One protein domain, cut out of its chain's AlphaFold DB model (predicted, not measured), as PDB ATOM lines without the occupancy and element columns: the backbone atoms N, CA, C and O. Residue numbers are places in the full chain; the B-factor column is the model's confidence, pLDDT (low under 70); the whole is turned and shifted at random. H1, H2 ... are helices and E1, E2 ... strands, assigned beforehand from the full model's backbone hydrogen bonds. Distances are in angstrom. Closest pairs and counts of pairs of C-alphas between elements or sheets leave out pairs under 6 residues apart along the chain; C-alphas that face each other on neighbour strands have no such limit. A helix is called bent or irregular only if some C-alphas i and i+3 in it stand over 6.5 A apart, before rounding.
ATOM      1  N   GLU A   8     124.001 188.360  82.975       86.81
ATOM      2  CA  GLU A   8     123.010 188.424  81.906       86.81
ATOM      3  C   GLU A   8     122.071 189.626  82.038       86.81
ATOM      4  O   GLU A   8     121.836 190.373  81.084       86.81
ATOM      5  N   ILE A   9     121.556 189.838  83.247       86.06
ATOM      6  CA  ILE A   9     120.616 190.916  83.550       86.06
ATOM      7  C   ILE A   9     121.343 192.259  83.504       86.06
ATOM      8  O   ILE A   9     120.809 193.247  82.998       86.06
ATOM      9  N   ILE A  10     122.586 192.294  83.981       88.88
ATOM     10  CA  ILE A  10     123.441 193.478  83.897       88.88
ATOM     11  C   ILE A  10     123.754 193.838  82.448       88.88
ATOM     12  O   ILE A  10     123.617 195.003  82.077       88.88
ATOM     13  N   ALA A  11     124.095 192.858  81.612       90.94
ATOM     14  CA  ALA A  11     124.324 193.074  80.187       90.94
ATOM     15  C   ALA A  11     123.071 193.631  79.493       90.94
ATOM     16  O   ALA A  11     123.171 194.592  78.732       90.94
ATOM     17  N   SER A  12     121.890 193.080  79.794       90.19
ATOM     18  CA  SER A  12     120.616 193.588  79.270       90.19
ATOM     19  C   SER A  12     120.383 195.048  79.668       90.19
ATOM     20  O   SER A  12     120.133 195.900  78.817       90.19
ATOM     21  N   ARG A  13     120.564 195.388  80.946       90.62
ATOM     22  CA  ARG A  13     120.406 196.769  81.425       90.62
ATOM     23  C   ARG A  13     121.419 197.730  80.811       90.62
ATOM     24  O   ARG A  13     121.047 198.848  80.467       90.62
ATOM     25  N   LEU A  14     122.672 197.306  80.637       92.25
ATOM     26  CA  LEU A  14     123.685 198.096  79.935       92.25
ATOM     27  C   LEU A  14     123.302 198.323  78.473       92.25
ATOM     28  O   LEU A  14     123.426 199.444  77.991       92.25
ATOM     29  N   LYS A  15     122.778 197.304  77.782       93.12
ATOM     30  CA  LYS A  15     122.248 197.464  76.423       93.12
ATOM     31  C   LYS A  15     121.159 198.539  76.386       93.12
ATOM     32  O   LYS A  15     121.273 199.474  75.602       93.12
ATOM     33  N   TYR A  16     120.158 198.465  77.264       92.56
ATOM     34  CA  TYR A  16     119.109 199.489  77.342       92.56
ATOM     35  C   TYR A  16     119.643 200.882  77.656       92.56
ATOM     36  O   TYR A  16     119.156 201.873  77.114       92.56
ATOM     37  N   PHE A  17     120.644 200.957  78.527       93.00
ATOM     38  CA  PHE A  17     121.308 202.204  78.861       93.00
ATOM     39  C   PHE A  17     121.986 202.823  77.631       93.00
ATOM     40  O   PHE A  17     121.758 203.997  77.343       93.00
ATOM     41  N   VAL A  40     127.645 199.103  90.000       89.31
ATOM     42  CA  VAL A  40     126.766 198.061  90.521       89.31
ATOM     43  C   VAL A  40     126.988 197.905  92.023       89.31
ATOM     44  O   VAL A  40     128.108 198.020  92.502       89.31
ATOM     45  N   LEU A  41     125.903 197.708  92.771       89.88
ATOM     46  CA  LEU A  41     125.931 197.482  94.215       89.88
ATOM     47  C   LEU A  41     125.844 195.984  94.476       89.88
ATOM     48  O   LEU A  41     124.940 195.340  93.942       89.88
ATOM     49  N   ARG A  42     126.742 195.440  95.292       90.00
ATOM     50  CA  ARG A  42     126.718 194.030  95.691       90.00
ATOM     51  C   ARG A  42     126.914 193.895  97.182       90.00
ATOM     52  O   ARG A  42     127.775 194.571  97.741       90.00
ATOM     53  N   GLN A  43     126.141 193.006  97.795       94.00
ATOM     54  CA  GLN A  43     126.548 192.454  99.076       94.00
ATOM     55  C   GLN A  43     127.621 191.409  98.813       94.00
ATOM     56  O   GLN A  43     127.504 190.630  97.868       94.00
ATOM     57  N   ILE A  44     128.697 191.468  99.588       95.94
ATOM     58  CA  ILE A  44     129.879 190.634  99.378       95.94
ATOM     59  C   ILE A  44     130.259 190.020 100.716       95.94
ATOM     60  O   ILE A  44     130.343 190.733 101.717       95.94
ATOM     61  N   TYR A  45     130.506 188.717 100.700       97.69
ATOM     62  CA  TYR A  45     131.112 187.987 101.801       97.69
ATOM     63  C   TYR A  45     132.227 187.097 101.252       97.69
ATOM     64  O   TYR A  45     131.975 186.203 100.449       97.69
ATOM     65  N   VAL A  46     133.466 187.370 101.655       98.00
ATOM     66  CA  VAL A  46     134.635 186.593 101.241       98.00
ATOM     67  C   VAL A  46     134.986 185.618 102.353       98.00
ATOM     68  O   VAL A  46     135.429 186.036 103.424       98.00
ATOM     69  N   ALA A  47     134.760 184.341 102.072       97.12
ATOM     70  CA  ALA A  47     134.943 183.230 102.988       97.12
ATOM     71  C   ALA A  47     136.429 182.883 103.186       97.12
ATOM     72  O   ALA A  47     137.274 183.160 102.326       97.12
ATOM     73  N   GLU A  48     136.741 182.265 104.322       92.50
ATOM     74  CA  GLU A  48     138.011 181.579 104.557       92.50
ATOM     75  C   GLU A  48     138.125 180.309 103.699       92.50
ATOM     76  O   GLU A  48     137.136 179.737 103.231       92.50
ATOM     77  N   GLU A  49     139.351 179.822 103.521       90.19
ATOM     78  CA  GLU A  49     139.574 178.519 102.902       90.19
ATOM     79  C   GLU A  49     138.908 177.409 103.735       90.19
ATOM     80  O   GLU A  49     139.114 177.307 104.946       90.19
ATOM     81  N   GLY A  50     138.089 176.579 103.085       92.06
ATOM     82  CA  GLY A  50     137.352 175.492 103.736       92.06
ATOM     83  C   GLY A  50     136.131 175.927 104.556       92.06
ATOM     84  O   GLY A  50     135.481 175.071 105.155       92.06
ATOM     85  N   GLU A  51     135.793 177.219 104.588       95.19
ATOM     86  CA  GLU A  51     134.583 177.705 105.248       95.19
ATOM     87  C   GLU A  51     133.331 177.367 104.428       95.19
ATOM     88  O   GLU A  51     133.191 177.776 103.274       95.19
ATOM     89  N   ASP A  52     132.362 176.699 105.060       95.44
ATOM     90  CA  ASP A  52     130.988 176.703 104.563       95.44
ATOM     91  C   ASP A  52     130.333 178.038 104.937       95.44
ATOM     92  O   ASP A  52     129.779 178.223 106.030       95.44
ATOM     93  N   TRP A  53     130.441 179.008 104.032       95.00
ATOM     94  CA  TRP A  53     129.913 180.345 104.272       95.00
ATOM     95  C   TRP A  53     128.384 180.361 104.361       95.00
ATOM     96  O   TRP A  53     127.838 181.180 105.099       95.00
ATOM     97  N   HIS A  54     127.680 179.441 103.687       93.00
ATOM     98  CA  HIS A  54     126.219 179.363 103.759       93.00
ATOM     99  C   HIS A  54     125.777 179.064 105.185       93.00
ATOM    100  O   HIS A  54     124.859 179.707 105.688       93.00
ATOM    101  N   GLN A  55     126.461 178.131 105.852       95.06
ATOM    102  CA  GLN A  55     126.218 177.843 107.259       95.06
ATOM    103  C   GLN A  55     126.727 178.974 108.163       95.06
ATOM    104  O   GLN A  55     126.054 179.356 109.120       95.06
ATOM    105  N   THR A  56     127.904 179.525 107.862       95.31
ATOM    106  CA  THR A  56     128.584 180.486 108.738       95.31
ATOM    107  C   THR A  56     127.831 181.804 108.881       95.31
ATOM    108  O   THR A  56     127.881 182.398 109.960       95.31
ATOM    109  N   ILE A  57     127.161 182.276 107.826       96.00
ATOM    110  CA  ILE A  57     126.396 183.533 107.839       96.00
ATOM    111  C   ILE A  57     124.882 183.334 107.657       96.00
ATOM    112  O   ILE A  57     124.181 184.272 107.274       96.00
ATOM    113  N   ASN A  58     124.368 182.121 107.910       95.56
ATOM    114  CA  ASN A  58     122.954 181.790 107.695       95.56
ATOM    115  C   ASN A  58     122.008 182.735 108.451       95.56
ATOM    116  O   ASN A  58     121.052 183.249 107.874       95.56
ATOM    117  N   ASP A  59     122.284 182.982 109.731       96.38
ATOM    118  CA  ASP A  59     121.416 183.801 110.579       96.38
ATOM    119  C   ASP A  59     121.399 185.262 110.108       96.38
ATOM    120  O   ASP A  59     120.361 185.926 110.116       96.38
ATOM    121  N   GLU A  60     122.542 185.772 109.643       96.19
ATOM    122  CA  GLU A  60     122.644 187.116 109.085       96.19
ATOM    123  C   GLU A  60     121.917 187.242 107.737       96.19
ATOM    124  O   GLU A  60     121.273 188.265 107.476       96.19
ATOM    125  N   ILE A  61     121.962 186.200 106.901       94.69
ATOM    126  CA  ILE A  61     121.167 186.110 105.669       94.69
ATOM    127  C   ILE A  61     119.672 186.168 106.011       94.69
ATOM    128  O   ILE A  61     118.945 186.999 105.458       94.69
ATOM    129  N   ASP A  62     119.225 185.347 106.960       93.75
ATOM    130  CA  ASP A  62     117.822 185.256 107.369       93.75
ATOM    131  C   ASP A  62     117.318 186.596 107.920       93.75
ATOM    132  O   ASP A  62     116.291 187.123 107.475       93.75
ATOM    133  N   ASN A  63     118.101 187.216 108.806       93.69
ATOM    134  CA  ASN A  63     117.807 188.531 109.366       93.69
ATOM    135  C   ASN A  63     117.737 189.621 108.282       93.69
ATOM    136  O   ASN A  63     116.859 190.488 108.321       93.69
ATOM    137  N   TYR A  64     118.635 189.597 107.288       92.31
ATOM    138  CA  TYR A  64     118.574 190.554 106.182       92.31
ATOM    139  C   TYR A  64     117.307 190.373 105.340       92.31
ATOM    140  O   TYR A  64     116.642 191.360 105.014       92.31
ATOM    141  N   ILE A  65     116.945 189.137 104.996       90.06
ATOM    142  CA  ILE A  65     115.769 188.854 104.164       90.06
ATOM    143  C   ILE A  65     114.490 189.292 104.873       90.06
ATOM    144  O   ILE A  65     113.681 189.994 104.268       90.06
ATOM    145  N   GLN A  66     114.332 188.962 106.157       88.44
ATOM    146  CA  GLN A  66     113.165 189.370 106.943       88.44
ATOM    147  C   GLN A  66     113.037 190.897 107.002       88.44
ATOM    148  O   GLN A  66     112.010 191.464 106.622       88.44
ATOM    149  N   ARG A  67     114.113 191.597 107.388       87.44
ATOM    150  CA  ARG A  67     114.091 193.062 107.517       87.44
ATOM    151  C   ARG A  67     113.910 193.771 106.182       87.44
ATOM    152  O   ARG A  67     113.175 194.752 106.104       87.44
ATOM    153  N   SER A  68     114.571 193.298 105.129       85.69
ATOM    154  CA  SER A  68     114.432 193.893 103.798       85.69
ATOM    155  C   SER A  68     113.038 193.653 103.219       85.69
ATOM    156  O   SER A  68     112.499 194.547 102.571       85.69
ATOM    157  N   ALA A  69     112.409 192.505 103.487       81.31
ATOM    158  CA  ALA A  69     111.028 192.250 103.095       81.31
ATOM    159  C   ALA A  69     110.056 193.211 103.792       81.31
ATOM    160  O   ALA A  69     109.250 193.842 103.100       81.31
ATOM    161  N   MET A  70     110.197 193.402 105.107       80.88
ATOM    162  CA  MET A  70     109.403 194.370 105.868       80.88
ATOM    163  C   MET A  70     109.547 195.784 105.299       80.88
ATOM    164  O   MET A  70     108.550 196.446 105.031       80.88
ATOM    165  N   VAL A  71     110.774 196.235 105.028       80.19
ATOM    166  CA  VAL A  71     111.011 197.578 104.469       80.19
ATOM    167  C   VAL A  71     110.449 197.722 103.048       80.19
ATOM    168  O   VAL A  71     109.899 198.765 102.711       80.19
ATOM    169  N   ASN A  72     110.565 196.688 102.210       77.00
ATOM    170  CA  ASN A  72     110.157 196.758 100.804       77.00
ATOM    171  C   ASN A  72     108.649 196.578 100.585       77.00
ATOM    172  O   ASN A  72     108.122 197.060  99.585       77.00
ATOM    173  N   THR A  73     107.968 195.838 101.461       75.12
ATOM    174  CA  THR A  73     106.563 195.440 101.260       75.12
ATOM    175  C   THR A  73     105.629 195.876 102.385       75.12
ATOM    176  O   THR A  73     104.415 195.809 102.212       75.12
ATOM    177  N   GLY A  74     106.163 196.316 103.528       75.06
ATOM    178  CA  GLY A  74     105.386 196.581 104.741       75.06
ATOM    179  C   GLY A  74     104.873 195.319 105.442       75.06
ATOM    180  O   GLY A  74     104.106 195.431 106.393       75.06
ATOM    181  N   ILE A  75     105.259 194.127 104.973       73.00
ATOM    182  CA  ILE A  75     104.848 192.844 105.548       73.00
ATOM    183  C   ILE A  75     105.823 192.483 106.671       73.00
ATOM    184  O   ILE A  75     106.991 192.208 106.402       73.00
ATOM    185  N   ASP A  76     105.335 192.502 107.909       66.94
ATOM    186  CA  ASP A  76     106.114 192.189 109.117       66.94
ATOM    187  C   ASP A  76     106.398 190.678 109.242       66.94
ATOM    188  O   ASP A  76     107.523 190.273 109.520       66.94
ATOM    189  N   ASP A  77     105.406 189.836 108.919       72.31
ATOM    190  CA  ASP A  77     105.524 188.371 108.916       72.31
ATOM    191  C   ASP A  77     105.509 187.828 107.479       72.31
ATOM    192  O   ASP A  77     104.458 187.689 106.843       72.31
ATOM    193  N   LEU A  78     106.699 187.602 106.919       76.88
ATOM    194  CA  LEU A  78     106.838 187.106 105.556       76.88
ATOM    195  C   LEU A  78     106.432 185.624 105.498       76.88
ATOM    196  O   LEU A  78     107.091 184.809 106.143       76.88
ATOM    197  N   PRO A  79     105.431 185.227 104.684       85.25
ATOM    198  CA  PRO A  79     105.040 183.822 104.586       85.25
ATOM    199  C   PRO A  79     106.236 182.925 104.238       85.25
ATOM    200  O   PRO A  79     107.018 183.278 103.355       85.25
ATOM    201  N   GLN A  80     106.350 181.750 104.871       86.25
ATOM    202  CA  GLN A  80     107.526 180.873 104.734       86.25
ATOM    203  C   GLN A  80     107.907 180.597 103.272       86.25
ATOM    204  O   GLN A  80     109.066 180.721 102.898       86.25
ATOM    205  N   GLU A  81     106.934 180.282 102.414       87.31
ATOM    206  CA  GLU A  81     107.184 180.034 100.986       87.31
ATOM    207  C   GLU A  81     107.841 181.245 100.300       87.31
ATOM    208  O   GLU A  81     108.790 181.117  99.529       87.31
ATOM    209  N   GLN A  82     107.371 182.448 100.625       84.75
ATOM    210  CA  GLN A  82     107.913 183.690 100.093       84.75
ATOM    211  C   GLN A  82     109.292 184.037 100.660       84.75
ATOM    212  O   GLN A  82     110.073 184.713  99.981       84.75
ATOM    213  N   PHE A  83     109.571 183.628 101.896       88.06
ATOM    214  CA  PHE A  83     110.888 183.734 102.506       88.06
ATOM    215  C   PHE A  83     111.887 182.825 101.787       88.06
ATOM    216  O   PHE A  83     112.907 183.317 101.311       88.06
ATOM    217  N   GLU A  84     111.551 181.546 101.598       89.19
ATOM    218  CA  GLU A  84     112.423 180.580 100.920       89.19
ATOM    219  C   GLU A  84     112.728 180.989  99.477       89.19
ATOM    220  O   GLU A  84     113.886 180.974  99.065       89.19
ATOM    221  N   ILE A  85     111.727 181.444  98.712       87.19
ATOM    222  CA  ILE A  85     111.944 181.938  97.340       87.19
ATOM    223  C   ILE A  85     112.929 183.115  97.328       87.19
ATOM    224  O   ILE A  85     113.821 183.176  96.479       87.19
ATOM    225  N   ARG A  86     112.785 184.057  98.270       86.00
ATOM    226  CA  ARG A  86     113.700 185.200  98.383       86.00
ATOM    227  C   ARG A  86     115.095 184.761  98.802       86.00
ATOM    228  O   ARG A  86     116.056 185.259  98.225       86.00
ATOM    229  N   LYS A  87     115.208 183.835  99.757       89.25
ATOM    230  CA  LYS A  87     116.484 183.288 100.227       89.25
ATOM    231  C   LYS A  87     117.235 182.575  99.116       89.25
ATOM    232  O   LYS A  87     118.403 182.873  98.897       89.25
ATOM    233  N   GLN A  88     116.554 181.727  98.352       88.06
ATOM    234  CA  GLN A  88     117.148 181.064  97.193       88.06
ATOM    235  C   GLN A  88     117.641 182.082  96.160       88.06
ATOM    236  O   GLN A  88     118.817 182.085  95.816       88.06
ATOM    237  N   ALA A  89     116.801 183.040  95.754       83.19
ATOM    238  CA  ALA A  89     117.213 184.079  94.805       83.19
ATOM    239  C   ALA A  89     118.372 184.956  95.323       83.19
ATOM    240  O   ALA A  89     119.165 185.484  94.541       83.19
ATOM    241  N   TYR A  90     118.454 185.146  96.639       86.12
ATOM    242  CA  TYR A  90     119.516 185.893  97.300       86.12
ATOM    243  C   TYR A  90     120.857 185.145  97.257       86.12
ATOM    244  O   TYR A  90     121.871 185.767  96.939       86.12
ATOM    245  N   LEU A  91     120.833 183.829  97.504       87.19
ATOM    246  CA  LEU A  91     121.990 182.929  97.491       87.19
ATOM    247  C   LEU A  91     122.486 182.581  96.079       87.19
ATOM    248  O   LEU A  91     123.686 182.434  95.880       87.19
ATOM    249  N   GLU A  92     121.606 182.531  95.077       84.25
ATOM    250  CA  GLU A  92     121.953 182.282  93.663       84.25
ATOM    251  C   GLU A  92     122.722 183.449  92.991       84.25
ATOM    252  O   GLU A  92     122.779 183.562  91.763       84.25
ATOM    253  N   GLY A  93     123.301 184.367  93.772       71.62
ATOM    254  CA  GLY A  93     124.025 185.534  93.268       71.62
ATOM    255  C   GLY A  93     123.129 186.727  92.930       71.62
ATOM    256  O   GLY A  93     123.616 187.762  92.473       71.62
ATOM    257  N   GLY A  94     121.815 186.641  93.163       72.88
ATOM    258  CA  GLY A  94     120.884 187.711  92.808       72.88
ATOM    259  C   GLY A  94     121.162 189.031  93.534       72.88
ATOM    260  O   GLY A  94     120.853 190.092  92.984       72.88
ATOM    261  N   TRP A  95     121.759 188.973  94.731       81.44
ATOM    262  CA  TRP A  95     122.083 190.136  95.569       81.44
ATOM    263  C   TRP A  95     123.351 189.959  96.414       81.44
ATOM    264  O   TRP A  95     124.154 190.900  96.481       81.44
ATOM    265  N   LEU A  96     123.530 188.785  97.030       91.06
ATOM    266  CA  LEU A  96     124.733 188.412  97.769       91.06
ATOM    267  C   LEU A  96     125.678 187.628  96.863       91.06
ATOM    268  O   LEU A  96     125.263 186.702  96.176       91.06
ATOM    269  N   ILE A  97     126.953 187.993  96.900       92.75
ATOM    270  CA  ILE A  97     128.046 187.197  96.354       92.75
ATOM    271  C   ILE A  97     128.858 186.703  97.554       92.75
ATOM    272  O   ILE A  97     129.584 187.482  98.175       92.75
ATOM    273  N   GLY A  98     128.655 185.439  97.913       94.50
ATOM    274  CA  GLY A  98     129.372 184.748  98.981       94.50
ATOM    275  C   GLY A  98     130.275 183.665  98.399       94.50
ATOM    276  O   GLY A  98     129.869 182.983  97.459       94.50
ATOM    277  N   GLY A  99     131.487 183.518  98.925       96.00
ATOM    278  CA  GLY A  99     132.413 182.480  98.474       96.00
ATOM    279  C   GLY A  99     133.872 182.799  98.754       96.00
ATOM    280  O   GLY A  99     134.211 183.827  99.343       96.00
ATOM    281  N   THR A 100     134.743 181.905  98.313       97.12
ATOM    282  CA  THR A 100     136.197 182.086  98.317       97.12
ATOM    283  C   THR A 100     136.617 183.241  97.397       97.12
ATOM    284  O   THR A 100     135.877 183.606  96.480       97.12
ATOM    285  N   PRO A 101     137.823 183.821  97.566       97.69
ATOM    286  CA  PRO A 101     138.304 184.873  96.671       97.69
ATOM    287  C   PRO A 101     138.223 184.530  95.173       97.69
ATOM    288  O   PRO A 101     137.896 185.404  94.369       97.69
ATOM    289  N   GLU A 102     138.484 183.273  94.801       96.38
ATOM    290  CA  GLU A 102     138.398 182.793  93.416       96.38
ATOM    291  C   GLU A 102     136.955 182.818  92.894       96.38
ATOM    292  O   GLU A 102     136.694 183.387  91.835       96.38
ATOM    293  N   GLU A 103     135.999 182.308  93.671       94.88
ATOM    294  CA  GLU A 103     134.579 182.311  93.298       94.88
ATOM    295  C   GLU A 103     134.026 183.737  93.173       94.88
ATOM    296  O   GLU A 103     133.307 184.056  92.221       94.88
ATOM    297  N   ILE A 104     134.400 184.630  94.099       95.44
ATOM    298  CA  ILE A 104     134.022 186.047  94.022       95.44
ATOM    299  C   ILE A 104     134.621 186.695  92.765       95.44
ATOM    300  O   ILE A 104     133.933 187.453  92.071       95.44
ATOM    301  N   TYR A 105     135.891 186.410  92.453       96.62
ATOM    302  CA  TYR A 105     136.540 186.898  91.236       96.62
ATOM    303  C   TYR A 105     135.803 186.419  89.985       96.62
ATOM    304  O   TYR A 105     135.454 187.247  89.142       96.62
ATOM    305  N   ASP A 106     135.521 185.123  89.869       95.00
ATOM    306  CA  ASP A 106     134.855 184.552  88.699       95.00
ATOM    307  C   ASP A 106     133.448 185.116  88.506       95.00
ATOM    308  O   ASP A 106     133.047 185.411  87.375       95.00
ATOM    309  N   TYR A 107     132.728 185.366  89.601       92.44
ATOM    310  CA  TYR A 107     131.421 186.011  89.548       92.44
ATOM    311  C   TYR A 107     131.509 187.470  89.062       92.44
ATOM    312  O   TYR A 107     130.688 187.923  88.259       92.44
ATOM    313  N   LEU A 108     132.498 188.237  89.537       93.81
ATOM    314  CA  LEU A 108     132.649 189.664  89.216       93.81
ATOM    315  C   LEU A 108     133.370 189.923  87.887       93.81
ATOM    316  O   LEU A 108     133.192 190.985  87.280       93.81
ATOM    317  N   LYS A 109     134.163 188.970  87.399       95.44
ATOM    318  CA  LYS A 109     134.951 189.081  86.170       95.44
ATOM    319  C   LYS A 109     134.110 189.473  84.948       95.44
ATOM    320  O   LYS A 109     134.525 190.410  84.259       95.44
ATOM    321  N   PRO A 110     132.922 188.890  84.685       94.00
ATOM    322  CA  PRO A 110     132.044 189.355  83.613       94.00
ATOM    323  C   PRO A 110     131.703 190.846  83.697       94.00
ATOM    324  O   PRO A 110     131.596 191.507  82.665       94.00
ATOM    325  N   PHE A 111     131.561 191.415  84.899       93.00
ATOM    326  CA  PHE A 111     131.254 192.840  85.057       93.00
ATOM    327  C   PHE A 111     132.442 193.698  84.619       93.00
ATOM    328  O   PHE A 111     132.266 194.634  83.835       93.00
ATOM    329  N   ALA A 112     133.652 193.329  85.043       94.56
ATOM    330  CA  ALA A 112     134.881 193.988  84.615       94.56
ATOM    331  C   ALA A 112     135.101 193.856  83.095       94.56
ATOM    332  O   ALA A 112     135.435 194.835  82.425       94.56
ATOM    333  N   GLN A 113     134.818 192.686  82.508       96.00
ATOM    334  CA  GLN A 113     134.875 192.484  81.054       96.00
ATOM    335  C   GLN A 113     133.848 193.340  80.294       96.00
ATOM    336  O   GLN A 113     134.124 193.775  79.176       96.00
ATOM    337  N   MET A 114     132.688 193.625  80.897       94.06
ATOM    338  CA  MET A 114     131.695 194.582  80.389       94.06
ATOM    339  C   MET A 114     132.082 196.052  80.625       94.06
ATOM    340  O   MET A 114     131.297 196.939  80.299       94.06
ATOM    341  N   GLY A 115     133.264 196.324  81.185       92.75
ATOM    342  CA  GLY A 115     133.774 197.669  81.458       92.75
ATOM    343  C   GLY A 115     133.147 198.359  82.666       92.75
ATOM    344  O   GLY A 115     133.296 199.570  82.807       92.75
ATOM    345  N   LEU A 116     132.459 197.620  83.543       92.69
ATOM    346  CA  LEU A 116     132.030 198.149  84.835       92.69
ATOM    347  C   LEU A 116     133.235 198.207  85.775       92.69
ATOM    348  O   LEU A 116     133.732 197.183  86.233       92.69
ATOM    349  N   ASN A 117     133.691 199.423  86.053       86.62
ATOM    350  CA  ASN A 117     134.844 199.717  86.904       86.62
ATOM    351  C   ASN A 117     134.455 200.228  88.303       86.62
ATOM    352  O   ASN A 117     135.325 200.350  89.161       86.62
ATOM    353  N   ASN A 118     133.170 200.508  88.546       91.62
ATOM    354  CA  ASN A 118     132.668 200.942  89.847       91.62
ATOM    355  C   ASN A 118     131.828 199.834  90.493       91.62
ATOM    356  O   ASN A 118     130.724 199.520  90.038       91.62
ATOM    357  N   LEU A 119     132.330 199.276  91.591       91.25
ATOM    358  CA  LEU A 119     131.612 198.315  92.422       91.25
ATOM    359  C   LEU A 119     131.384 198.929  93.803       91.25
ATOM    360  O   LEU A 119     132.333 199.182  94.543       91.25
ATOM    361  N   LEU A 120     130.123 199.165  94.156       92.25
ATOM    362  CA  LEU A 120     129.761 199.516  95.523       92.25
ATOM    363  C   LEU A 120     129.665 198.218  96.320       92.25
ATOM    364  O   LEU A 120     128.808 197.375  96.047       92.25
ATOM    365  N   CYS A 121     130.561 198.068  97.289       93.62
ATOM    366  CA  CYS A 121     130.668 196.861  98.092       93.62
ATOM    367  C   CYS A 121     129.936 197.057  99.420       93.62
ATOM    368  O   CYS A 121     130.302 197.912 100.227       93.62
ATOM    369  N   TRP A 122     128.898 196.259  99.651       94.69
ATOM    370  CA  TRP A 122     128.115 196.265 100.877       94.69
ATOM    371  C   TRP A 122     128.473 195.048 101.735       94.69
ATOM    372  O   TRP A 122     127.819 194.014 101.676       94.69
ATOM    373  N   PHE A 123     129.511 195.186 102.559       96.94
ATOM    374  CA  PHE A 123     129.967 194.116 103.459       96.94
ATOM    375  C   PHE A 123     129.156 194.016 104.760       96.94
ATOM    376  O   PHE A 123     129.060 192.952 105.356       96.94
ATOM    377  N   ASN A 124     128.570 195.123 105.224       95.69
ATOM    378  CA  ASN A 124     127.830 195.172 106.488       95.69
ATOM    379  C   ASN A 124     126.326 194.934 106.286       95.69
ATOM    380  O   ASN A 124     125.549 195.889 106.220       95.69
ATOM    381  N   PHE A 125     125.913 193.677 106.185       94.56
ATOM    382  CA  PHE A 125     124.505 193.290 106.090       94.56
ATOM    383  C   PHE A 125     124.130 192.312 107.204       94.56
ATOM    384  O   PHE A 125     124.996 191.773 107.885       94.56
ATOM    385  N   LYS A 132     134.027 189.562 111.065       96.38
ATOM    386  CA  LYS A 132     133.678 188.947 109.775       96.38
ATOM    387  C   LYS A 132     133.687 189.981 108.648       96.38
ATOM    388  O   LYS A 132     134.215 189.721 107.570       96.38
ATOM    389  N   ILE A 133     133.139 191.169 108.915       97.94
ATOM    390  CA  ILE A 133     133.115 192.281 107.956       97.94
ATOM    391  C   ILE A 133     134.547 192.688 107.594       97.94
ATOM    392  O   ILE A 133     134.886 192.754 106.414       97.94
ATOM    393  N   THR A 134     135.401 192.935 108.589       98.00
ATOM    394  CA  THR A 134     136.782 193.373 108.352       98.00
ATOM    395  C   THR A 134     137.610 192.303 107.656       98.00
ATOM    396  O   THR A 134     138.322 192.623 106.707       98.00
ATOM    397  N   ASN A 135     137.472 191.033 108.049       97.12
ATOM    398  CA  ASN A 135     138.201 189.925 107.428       97.12
ATOM    399  C   ASN A 135     137.787 189.747 105.962       97.12
ATOM    400  O   ASN A 135     138.649 189.612 105.093       97.12
ATOM    401  N   SER A 136     136.485 189.828 105.672       98.06
ATOM    402  CA  SER A 136     135.977 189.793 104.300       98.06
ATOM    403  C   SER A 136     136.500 190.968 103.466       98.06
ATOM    404  O   SER A 136     136.829 190.782 102.296       98.06
ATOM    405  N   MET A 137     136.573 192.175 104.034       98.31
ATOM    406  CA  MET A 137     137.092 193.358 103.338       98.31
ATOM    407  C   MET A 137     138.580 193.224 103.008       98.31
ATOM    408  O   MET A 137     138.978 193.527 101.884       98.31
ATOM    409  N   VAL A 138     139.389 192.757 103.965       98.25
ATOM    410  CA  VAL A 138     140.831 192.537 103.770       98.25
ATOM    411  C   VAL A 138     141.055 191.524 102.652       98.25
ATOM    412  O   VAL A 138     141.728 191.844 101.678       98.25
ATOM    413  N   LYS A 139     140.396 190.360 102.702       97.94
ATOM    414  CA  LYS A 139     140.519 189.341 101.647       97.94
ATOM    415  C   LYS A 139     140.084 189.843 100.281       97.94
ATOM    416  O   LYS A 139     140.749 189.578  99.282       97.94
ATOM    417  N   PHE A 140     138.970 190.572 100.224       98.12
ATOM    418  CA  PHE A 140     138.500 191.160  98.975       98.12
ATOM    419  C   PHE A 140     139.566 192.082  98.370       98.12
ATOM    420  O   PHE A 140     139.885 191.982  97.184       98.12
ATOM    421  N   GLN A 141     140.152 192.948  99.196       97.81
ATOM    422  CA  GLN A 141     141.173 193.899  98.775       97.81
ATOM    423  C   GLN A 141     142.501 193.229  98.392       97.81
ATOM    424  O   GLN A 141     143.144 193.681  97.447       97.81
ATOM    425  N   GLU A 142     142.921 192.187  99.108       98.06
ATOM    426  CA  GLU A 142     144.212 191.517  98.899       98.06
ATOM    427  C   GLU A 142     144.185 190.512  97.747       98.06
ATOM    428  O   GLU A 142     145.172 190.386  97.022       98.06
ATOM    429  N   HIS A 143     143.060 189.821  97.544       97.94
ATOM    430  CA  HIS A 143     142.987 188.690  96.616       97.94
ATOM    431  C   HIS A 143     142.076 188.931  95.411       97.94
ATOM    432  O   HIS A 143     142.375 188.449  94.323       97.94
ATOM    433  N   VAL A 144     140.981 189.684  95.559       97.62
ATOM    434  CA  VAL A 144     139.983 189.829  94.484       97.62
ATOM    435  C   VAL A 144     140.238 191.080  93.643       97.62
ATOM    436  O   VAL A 144     140.323 191.010  92.415       97.62
ATOM    437  N   VAL A 145     140.380 192.240  94.289       96.88
ATOM    438  CA  VAL A 145     140.563 193.535  93.608       96.88
ATOM    439  C   VAL A 145     141.770 193.541  92.656       96.88
ATOM    440  O   VAL A 145     141.597 193.990  91.517       96.88
ATOM    441  N   PRO A 146     142.963 193.034  93.036       97.50
ATOM    442  CA  PRO A 146     144.124 193.056  92.149       97.50
ATOM    443  C   PRO A 146     143.913 192.221  90.884       97.50
ATOM    444  O   PRO A 146     144.343 192.625  89.804       97.50
ATOM    445  N   GLU A 147     143.222 191.083  90.983       97.69
ATOM    446  CA  GLU A 147     142.926 190.239  89.824       97.69
ATOM    447  C   GLU A 147     141.869 190.872  88.914       97.69
ATOM    448  O   GLU A 147     142.016 190.855  87.689       97.69
ATOM    449  N   LEU A 148     140.842 191.515  89.483       96.19
ATOM    450  CA  LEU A 148     139.843 192.253  88.703       96.19
ATOM    451  C   LEU A 148     140.460 193.424  87.926       96.19
ATOM    452  O   LEU A 148     140.085 193.659  86.779       96.19
ATOM    453  N   GLN A 149     141.444 194.126  88.495       94.62
ATOM    454  CA  GLN A 149     142.143 195.224  87.811       94.62
ATOM    455  C   GLN A 149     142.944 194.773  86.579       94.62
ATOM    456  O   GLN A 149     143.212 195.582  85.688       94.62
ATOM    457  N   LYS A 150     143.310 193.489  86.496       96.44
ATOM    458  CA  LYS A 150     144.005 192.910  85.333       96.44
ATOM    459  C   LYS A 150     143.047 192.540  84.196       96.44
ATOM    460  O   LYS A 150     143.498 192.261  83.081       96.44
ATOM    461  N   VAL A 151     141.738 192.511  84.455       96.75
ATOM    462  CA  VAL A 151     140.730 192.112  83.470       96.75
ATOM    463  C   VAL A 151     140.632 193.160  82.364       96.75
ATOM    464  O   VAL A 151     140.444 194.352  82.600       96.75
ATOM    465  N   LYS A 152     140.734 192.697  81.117       96.12
ATOM    466  CA  LYS A 152     140.549 193.537  79.932       96.12
ATOM    467  C   LYS A 152     139.080 193.563  79.532       96.12
ATOM    468  O   LYS A 152     138.408 192.533  79.549       96.12
ATOM    469  N   ILE A 153     138.622 194.731  79.089       94.62
ATOM    470  CA  ILE A 153     137.293 194.893  78.498       94.62
ATOM    471  C   ILE A 153     137.188 194.012  77.246       94.62
ATOM    472  O   ILE A 153     138.017 194.105  76.334       94.62
ATOM    473  N   GLU A 154     136.150 193.181  77.181       95.06
ATOM    474  CA  GLU A 154     135.871 192.310  76.039       95.06
ATOM    475  C   GLU A 154     134.911 193.015  75.074       95.06
ATOM    476  O   GLU A 154     133.713 193.184  75.329       95.06
ATOM    477  N   LYS A 155     135.442 193.441  73.922       91.44
ATOM    478  CA  LYS A 155     134.644 194.105  72.885       91.44
ATOM    479  C   LYS A 155     133.520 193.184  72.407       91.44
ATOM    480  O   LYS A 155     133.763 192.062  71.982       91.44
ATOM    481  N   GLY A 156     132.288 193.689  72.426       89.25
ATOM    482  CA  GLY A 156     131.113 192.956  71.951       89.25
ATOM    483  C   GLY A 156     130.522 191.955  72.950       89.25
ATOM    484  O   GLY A 156     129.499 191.351  72.627       89.25
ATOM    485  N   LEU A 157     131.081 191.818  74.161       90.94
ATOM    486  CA  LEU A 157     130.566 190.895  75.178       90.94
ATOM    487  C   LEU A 157     129.095 191.160  75.526       90.94
ATOM    488  O   LEU A 157     128.290 190.236  75.531       90.94
ATOM    489  N   ILE A 158     128.718 192.425  75.729       88.44
ATOM    490  CA  ILE A 158     127.332 192.814  76.043       88.44
ATOM    491  C   ILE A 158     126.373 192.347  74.942       88.44
ATOM    492  O   ILE A 158     125.337 191.747  75.226       88.44
ATOM    493  N   LYS A 159     126.749 192.545  73.670       88.12
ATOM    494  CA  LYS A 159     125.965 192.083  72.517       88.12
ATOM    495  C   LYS A 159     125.876 190.554  72.479       88.12
ATOM    496  O   LYS A 159     124.801 190.024  72.244       88.12
ATOM    497  N   LYS A 160     126.982 189.854  72.746       87.88
ATOM    498  CA  LYS A 160     127.057 188.384  72.784       87.88
ATOM    499  C   LYS A 160     126.197 187.776  73.894       87.88
ATOM    500  O   LYS A 160     125.596 186.728  73.678       87.88
ATOM    501  N   ILE A 161     126.155 188.395  75.075       86.56
ATOM    502  CA  ILE A 161     125.317 187.948  76.196       86.56
ATOM    503  C   ILE A 161     123.841 188.185  75.866       86.56
ATOM    504  O   ILE A 161     123.039 187.264  75.962       86.56
ATOM    505  N   THR A 162     123.494 189.390  75.413       86.12
ATOM    506  CA  THR A 162     122.098 189.772  75.136       86.12
ATOM    507  C   THR A 162     121.512 189.120  73.884       86.12
ATOM    508  O   THR A 162     120.298 189.024  73.767       86.12
ATOM    509  N   SER A 163     122.340 188.624  72.958       80.56
ATOM    510  CA  SER A 163     121.868 187.869  71.789       80.56
ATOM    511  C   SER A 163     121.503 186.414  72.095       80.56
ATOM    512  O   SER A 163     120.946 185.731  71.236       80.56
ATOM    513  N   LYS A 164     121.862 185.895  73.275       73.44
ATOM    514  CA  LYS A 164     121.472 184.546  73.697       73.44
ATOM    515  C   LYS A 164     120.041 184.583  74.229       73.44
ATOM    516  O   LYS A 164     119.707 185.444  75.036       73.44
TER     517      LYS A 164
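What this domain is: This is residues 8 to 17, 40 to 125 and 132 to 164 of the 176 residues of an uncharacterized protein of Dehalococcoidaceae bacterium (UniProt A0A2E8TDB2). A small, strongly twisted wall of three parallel strands stands between two crossed pairs of helices, H3 with H4 towards one end of the long axis and H1 with H7 towards the other. H5 covers one face of this wall, the long H6 stands beside the strands and packs on H5, and the last residues of H4 reach the opposite face. The printed part has 129 residues, with seven named helices and three named strands in the order H1 E1 H2 H3 H4 E2 H5 E3 H6 H7; the sheet runs E2 E1 E3. The class is mostly helix, and the whole is compact, with a radius of gyration of the C-alphas of 16.1 A and spans of 47 by 35 by 21 A.

How they stand to each other: Look first at E1, residues 40 to 46, the inner strand, with the edge strands E2, residues 96 to 99, and E3, residues 118 to 122. The pairing is staggered: E1 pairs with E3 over its residues 40 to 43 and with E2 over 43 to 46. Between E1 and E3, at 52 degrees, N 42 and O 120 are within hydrogen-bond range at 2.9 A; between E2 and E1, at 33 degrees, N 97 and O 43 are so at 2.9 A. Now find H5, residues 101 to 113, on the sheet at a height over the sheet of 9.1 A. It lies over E1 and only just not over E3, with 9 and 2 of its 13 C-alphas falling on them, and runs along the strands at 8 degrees to E1 on the local plane. E2, H5 and E3 form a split strand-helix-strand unit, two parallel strands with E1 between them in the sheet, and its crossover is right-handed. H6, residues 132 to 149, is on the sheet and stands at the sheet's level, at a height of 3.2 A. H6 touches H5 at a steep tilt of 47 degrees, the same way; the closest C-alphas are those of Tyr 105 and Val 144, 5.6 A apart. H4, residues 80 to 94, is on the sheet through residues 89 to 94, on the opposite face to H5 and over none of the strands. H3, residues 58 to 73, touches H4 about perpendicular at 72 degrees, only just beyond steep; the closest C-alphas are those of Ile 65 and Lys 87, 6.9 A apart. H2, residues 53 to 56, only grazes the sheet; E1, H2, H3, H4 and E2 form a strand-helix-strand unit, two parallel neighbour strands with helices between. At H1, residues 8 to 17, you find H7, residues 157 to 162, which touches it about perpendicular at 80 degrees; the closest C-alphas are those of Ala 11 and Ile 158, 5.1 A apart. Each O i to N i+4 pair is within hydrogen-bond range in H1, H3 and H7, against 9 of 11 in H4, 7 of 9 in H5 and 11 of 14 in H6; H2 is too short for such a pair.

Where its parts are: Find C-alpha 40 at (126.766, 198.061, 90.521); from there E1 runs 17.6 A to C-alpha 46. E2 is 9.7 A long and E3 12.8 A. H6 runs 24.4 A from C-alpha 132 at (133.678, 188.947, 109.775), with a kink of 33 degrees near residue 140. H3 is 22.3 A long, H4 19.2 A, H5 17.7 A, H1 14.2 A, H7 8.5 A and H2 4.7 A. H4, H5 and H6 are only just irregular: C-alphas 91 and 94 are 6.8 A apart, 107 and 110 are 6.8 A apart, and 142 and 145 are 6.7 A apart. H7 ends at C-alpha 162, (122.098, 189.772, 75.136).

The domain as a whole: The two C-alphas farthest apart are those of Asp 77 and Lys 155, 46.7 A. Residues 18 to 39 are not printed, and C-alphas 17 and 40 are 13.5 A apart across that cut; residues 126 to 131 are not printed either, with 10.8 A between C-alphas 125 and 132. Of the links that are printed whole, none is long. The mean pLDDT of the printed part is 90.9, and Asp 76 is the one printed residue under 70.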